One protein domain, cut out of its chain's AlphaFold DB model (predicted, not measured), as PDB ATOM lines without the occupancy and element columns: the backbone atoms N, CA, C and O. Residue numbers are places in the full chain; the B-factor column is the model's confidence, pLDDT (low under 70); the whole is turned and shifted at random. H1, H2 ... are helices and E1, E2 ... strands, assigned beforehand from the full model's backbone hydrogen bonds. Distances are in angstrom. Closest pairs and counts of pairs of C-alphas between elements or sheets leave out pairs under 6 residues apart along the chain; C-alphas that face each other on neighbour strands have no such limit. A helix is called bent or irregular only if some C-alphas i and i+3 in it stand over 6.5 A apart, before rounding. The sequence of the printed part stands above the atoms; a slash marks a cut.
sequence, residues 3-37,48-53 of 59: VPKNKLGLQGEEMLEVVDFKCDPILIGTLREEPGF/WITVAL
ATOM      1  N   VAL A   3     120.921 168.289 154.494       97.31
ATOM      2  CA  VAL A   3     122.291 167.889 154.154       97.31
ATOM      3  C   VAL A   3     123.200 169.121 154.178       97.31
ATOM      4  O   VAL A   3     122.834 170.144 153.596       97.31
ATOM      5  N   PRO A   4     124.387 169.060 154.814       97.06
ATOM      6  CA  PRO A   4     125.338 170.165 154.765       97.06
ATOM      7  C   PRO A   4     125.794 170.440 153.329       97.06
ATOM      8  O   PRO A   4     126.147 169.509 152.598       97.06
ATOM      9  N   LYS A   5     125.863 171.715 152.937       96.44
ATOM     10  CA  LYS A   5     126.316 172.160 151.606       96.44
ATOM     11  C   LYS A   5     127.615 171.492 151.139       96.44
ATOM     12  O   LYS A   5     127.678 170.988 150.014       96.44
ATOM     13  N   ASN A   6     128.624 171.410 152.007       97.12
ATOM     14  CA  ASN A   6     129.906 170.773 151.685       97.12
ATOM     15  C   ASN A   6     129.807 169.286 151.301       97.12
ATOM     16  O   ASN A   6     130.658 168.791 150.562       97.12
ATOM     17  N   LYS A   7     128.761 168.568 151.726       97.31
ATOM     18  CA  LYS A   7     128.512 167.177 151.315       97.31
ATOM     19  C   LYS A   7     127.952 167.064 149.901       97.31
ATOM     20  O   LYS A   7     128.069 166.001 149.299       97.31
ATOM     21  N   LEU A   8     127.395 168.151 149.371       96.31
ATOM     22  CA  LEU A   8     126.892 168.264 148.001       96.31
ATOM     23  C   LEU A   8     127.915 168.910 147.051       96.31
ATOM     24  O   LEU A   8     127.628 169.096 145.872       96.31
ATOM     25  N   GLY A   9     129.118 169.235 147.541       95.38
ATOM     26  CA  GLY A   9     130.167 169.895 146.757       95.38
ATOM     27  C   GLY A   9     130.050 171.422 146.694       95.38
ATOM     28  O   GLY A   9     130.756 172.048 145.909       95.38
ATOM     29  N   LEU A  10     129.187 172.023 147.517       95.69
ATOM     30  CA  LEU A  10     129.072 173.475 147.675       95.69
ATOM     31  C   LEU A  10     129.995 173.985 148.795       95.69
ATOM     32  O   LEU A  10     130.482 173.212 149.618       95.69
ATOM     33  N   GLN A  11     130.234 175.296 148.850       95.62
ATOM     34  CA  GLN A  11     130.949 175.908 149.974       95.62
ATOM     35  C   GLN A  11     130.027 176.085 151.188       95.62
ATOM     36  O   GLN A  11     128.831 176.320 151.028       95.62
ATOM     37  N   GLY A  12     130.606 176.007 152.388       94.75
ATOM     38  CA  GLY A  12     129.895 176.220 153.650       94.75
ATOM     39  C   GLY A  12     129.347 174.946 154.298       94.75
ATOM     40  O   GLY A  12     129.373 173.850 153.732       94.75
ATOM     41  N   GLU A  13     128.883 175.100 155.535       96.25
ATOM     42  CA  GLU A  13     128.303 174.027 156.356       96.25
ATOM     43  C   GLU A  13     126.804 174.236 156.596       96.25
ATOM     44  O   GLU A  13     126.183 173.474 157.336       96.25
ATOM     45  N   GLU A  14     126.203 175.252 155.966       95.88
ATOM     46  CA  GLU A  14     124.773 175.494 156.078       95.88
ATOM     47  C   GLU A  14     123.986 174.283 155.571       95.88
ATOM     48  O   GLU A  14     124.358 173.617 154.600       95.88
ATOM     49  N   MET A  15     122.871 174.006 156.241       96.38
ATOM     50  CA  MET A  15     122.004 172.890 155.897       96.38
ATOM     51  C   MET A  15     121.102 173.266 154.722       96.38
ATOM     52  O   MET A  15     120.475 174.330 154.714       96.38
ATOM     53  N   LEU A  16     121.032 172.372 153.740       97.12
ATOM     54  CA  LEU A  16     120.149 172.471 152.590       97.12
ATOM     55  C   LEU A  16     119.113 171.352 152.645       97.12
ATOM     56  O   LEU A  16     119.461 170.185 152.833       97.12
ATOM     57  N   GLU A  17     117.849 171.710 152.442       97.75
ATOM     58  CA  GLU A  17     116.784 170.726 152.325       97.75
ATOM     59  C   GLU A  17     116.822 170.095 150.928       97.75
ATOM     60  O   GLU A  17     116.717 170.780 149.904       97.75
ATOM     61  N   VAL A  18     116.988 168.773 150.895       97.94
ATOM     62  CA  VAL A  18     117.093 167.993 149.661       97.94
ATOM     63  C   VAL A  18     116.171 166.778 149.647       97.94
ATOM     64  O   VAL A  18     115.762 166.264 150.695       97.94
ATOM     65  N   VAL A  19     115.894 166.273 148.448       98.06
ATOM     66  CA  VAL A  19     115.181 165.013 148.217       98.06
ATOM     67  C   VAL A  19     115.956 164.162 147.221       98.06
ATOM     68  O   VAL A  19     116.429 164.664 146.201       98.06
ATOM     69  N   ASP A  20     116.061 162.866 147.512       98.06
ATOM     70  CA  ASP A  20     116.599 161.892 146.572       98.06
ATOM     71  C   ASP A  20     115.479 161.322 145.709       98.06
ATOM     72  O   ASP A  20     114.484 160.796 146.215       98.06
ATOM     73  N   PHE A  21     115.672 161.375 144.396       97.56
ATOM     74  CA  PHE A  21     114.773 160.766 143.429       97.56
ATOM     75  C   PHE A  21     115.478 159.630 142.712       97.56
ATOM     76  O   PHE A  21     116.617 159.768 142.263       97.56
ATOM     77  N   LYS A  22     114.771 158.511 142.550       98.12
ATOM     78  CA  LYS A  22     115.182 157.506 141.578       98.12
ATOM     79  C   LYS A  22     115.040 158.121 140.187       98.12
ATOM     80  O   LYS A  22     113.995 158.683 139.869       98.12
ATOM     81  N   CYS A  23     116.087 158.025 139.384       97.69
ATOM     82  CA  CYS A  23     116.188 158.681 138.089       97.69
ATOM     83  C   CYS A  23     116.652 157.674 137.035       97.69
ATOM     84  O   CYS A  23     117.415 156.755 137.341       97.69
ATOM     85  N   ASP A  24     116.178 157.833 135.802       97.31
ATOM     86  CA  ASP A  24     116.685 157.046 134.684       97.31
ATOM     87  C   ASP A  24     118.164 157.404 134.447       97.31
ATOM     88  O   ASP A  24     118.468 158.596 134.312       97.31
ATOM     89  N   PRO A  25     119.087 156.423 134.384       94.94
ATOM     90  CA  PRO A  25     120.505 156.677 134.136       94.94
ATOM     91  C   PRO A  25     120.774 157.588 132.930       94.94
ATOM     92  O   PRO A  25     121.731 158.363 132.960       94.94
ATOM     93  N   ILE A  26     119.921 157.547 131.895       96.56
ATOM     94  CA  ILE A  26     120.079 158.389 130.702       96.56
ATOM     95  C   ILE A  26     119.857 159.882 130.986       96.56
ATOM     96  O   ILE A  26     120.423 160.727 130.300       96.56
ATOM     97  N   LEU A  27     119.063 160.215 132.010       96.56
ATOM     98  CA  LEU A  27     118.715 161.591 132.377       96.56
ATOM     99  C   LEU A  27     119.654 162.183 133.433       96.56
ATOM    100  O   LEU A  27     119.749 163.404 133.543       96.56
ATOM    101  N   ILE A  28     120.357 161.347 134.207       96.62
ATOM    102  CA  ILE A  28     121.209 161.796 135.322       96.62
ATOM    103  C   ILE A  28     122.286 162.778 134.852       96.62
ATOM    104  O   ILE A  28     122.557 163.755 135.546       96.62
ATOM    105  N   GLY A  29     122.899 162.529 133.691       94.88
ATOM    106  CA  GLY A  29     123.922 163.412 133.125       94.88
ATOM    107  C   GLY A  29     123.384 164.819 132.879       94.88
ATOM    108  O   GLY A  29     123.883 165.768 133.473       94.88
ATOM    109  N   THR A  30     122.320 164.925 132.078       96.44
ATOM    110  CA  THR A  30     121.688 166.204 131.722       96.44
ATOM    111  C   THR A  30     121.159 166.946 132.942       96.44
ATOM    112  O   THR A  30     121.401 168.135 133.083       96.44
ATOM    113  N   LEU A  31     120.481 166.261 133.869       97.12
ATOM    114  CA  LEU A  31     119.930 166.927 135.053       97.12
ATOM    115  C   LEU A  31     121.018 167.530 135.944       97.12
ATOM    116  O   LEU A  31     120.801 168.583 136.521       97.12
ATOM    117  N   ARG A  32     122.197 166.906 136.040       96.06
ATOM    118  CA  ARG A  32     123.320 167.427 136.840       96.06
ATOM    119  C   ARG A  32     123.967 168.690 136.265       96.06
ATOM    120  O   ARG A  32     124.806 169.278 136.942       96.06
ATOM    121  N   GLU A  33     123.626 169.081 135.041       95.88
ATOM    122  CA  GLU A  33     124.045 170.362 134.461       95.88
ATOM    123  C   GLU A  33     123.167 171.521 134.958       95.88
ATOM    124  O   GLU A  33     123.583 172.678 134.903       95.88
ATOM    125  N   GLU A  34     121.987 171.217 135.506       95.50
ATOM    126  CA  GLU A  34     121.055 172.211 136.023       95.50
ATOM    127  C   GLU A  34     121.372 172.599 137.482       95.50
ATOM    128  O   GLU A  34     121.718 171.750 138.315       95.50
ATOM    129  N   PRO A  35     121.210 173.882 137.855       94.81
ATOM    130  CA  PRO A  35     121.380 174.318 139.234       94.81
ATOM    131  C   PRO A  35     120.440 173.576 140.193       94.81
ATOM    132  O   PRO A  35     119.232 173.503 139.978       94.81
ATOM    133  N   GLY A  36     120.990 173.079 141.300       96.75
ATOM    134  CA  GLY A  36     120.221 172.404 142.352       96.75
ATOM    135  C   GLY A  36     120.150 170.888 142.207       96.75
ATOM    136  O   GLY A  36     119.580 170.236 143.081       96.75
ATOM    137  N   PHE A  37     120.761 170.331 141.164       97.69
ATOM    138  CA  PHE A  37     120.895 168.896 140.965       97.69
ATOM    139  C   PHE A  37     122.319 168.442 141.280       97.69
ATOM    140  O   PHE A  37     123.301 168.961 140.753       97.69
ATOM    141  N   TRP A  48     120.099 157.281 141.008       98.50
ATOM    142  CA  TRP A  48     119.510 158.283 141.889       98.50
ATOM    143  C   TRP A  48     120.146 159.648 141.656       98.50
ATOM    144  O   TRP A  48     121.276 159.758 141.176       98.50
ATOM    145  N   ILE A  49     119.413 160.690 142.030       98.50
ATOM    146  CA  ILE A  49     119.859 162.079 141.987       98.50
ATOM    147  C   ILE A  49     119.364 162.802 143.238       98.50
ATOM    148  O   ILE A  49     118.252 162.538 143.699       98.50
ATOM    149  N   THR A  50     120.183 163.698 143.781       98.50
ATOM    150  CA  THR A  50     119.810 164.542 144.922       98.50
ATOM    151  C   THR A  50     119.423 165.919 144.403       98.50
ATOM    152  O   THR A  50     120.175 166.523 143.638       98.50
ATOM    153  N   VAL A  51     118.258 166.418 144.813       97.88
ATOM    154  CA  VAL A  51     117.702 167.698 144.352       97.88
ATOM    155  C   VAL A  51     117.478 168.623 145.538       97.88
ATOM    156  O   VAL A  51     116.846 168.227 146.516       97.88
ATOM    157  N   ALA A  52     117.972 169.857 145.450       97.50
ATOM    158  CA  ALA A  52     117.682 170.905 146.421       97.50
ATOM    159  C   ALA A  52     116.274 171.471 146.230       97.50
ATOM    160  O   ALA A  52     115.894 171.836 145.119       97.50
ATOM    161  N   LEU A  53     115.520 171.600 147.324       96.19
ATOM    162  CA  LEU A  53     114.174 172.181 147.286       96.19
ATOM    163  C   LEU A  53     114.189 173.717 147.233       96.19
ATOM    164  O   LEU A  53     113.220 174.321 146.779       96.19
TER     165      LEU A  53
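AT A GLANCE: This is residues 3 to 37 and 48 to 53 of the 59 residues of an uncharacterized protein of Faecalibacterium prausnitzii M21/2 (UniProt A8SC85). A long strand, E1, makes the spine of this small domain, with a short helix folded back near each of its ends, H1 by its beginning and H2 beyond its last residue. The shorter strand E2 runs beside the later part of E1 as an antiparallel two-stranded ribbon, and H2 lies by E2. The printed part has 41 residues with two named helices and two named strands, in the order H1, E1, H2, E2; the class is mixed, helices and strands. It is only just compact, close to loose, with a radius of gyration of the C-alphas of 10.6 A, and it is elongated, spanning 31 by 16 by 14 A.

HOW THE PARTS SIT: Residues 3 to 4, too short a stretch to be named, pair antiparallel with residues 15 to 16 of E1, which is residues 15 to 22. H1, residues 5 to 8, comes closest to E1 at the C-alphas of Lys 5 and Met 15, 6.1 A apart. E2, residues 48 to 52, is the antiparallel neighbour of E1, with 147 degrees between their directions. C-alphas 18 and 52 face each other at 4.4 A, and C-alphas 22 and 48 also at 4.4 A. Within hydrogen-bond range are N 19 and O 51 at 2.9 A, and N 49 and O 21 at 3.0 A. H2, residues 25 to 31, has its closest C-alpha pair with E2 at Ile 28 and Ile 49, 6.8 A apart. H1 is apart from both H2 and E2. In H2, 1 of 3 O i to N i+4 pairs is within hydrogen-bond range, and 1 of 4 O i to N i+3 pairs; H1 is too short for an O i to N i+4 pair.

IN THESE COORDINATES: H1 begins at C-alpha 5, at (126.316, 172.160, 151.606), and ends at Leu 8. E1 runs from Met 15, with its C-alpha at (122.004, 172.890, 155.897), to Lys 22, 22.1 A from first to last C-alpha. H2 runs from Pro 25 to Leu 31, 10.3 A, and is irregular, but only just: C-alphas 26 and 29 are 6.8 A apart. E2 runs from Trp 48 to Ala 52, 13.5 A, ending with C-alpha 52 at (117.682, 170.905, 146.421).

THE WHOLE: The two C-alphas farthest apart are those of Glu 13 and Ile 26, at 31.1 A. Residues 38 to 47 are not printed, and C-alphas 37 and 48 are 10.7 A apart across this cut, which falls in the link from H2 to E2. Of the links that are printed whole, H1 to E1 is short and E1 to H2 is tight. The mean pLDDT of the printed part is 96.8, and no printed residue is under 70.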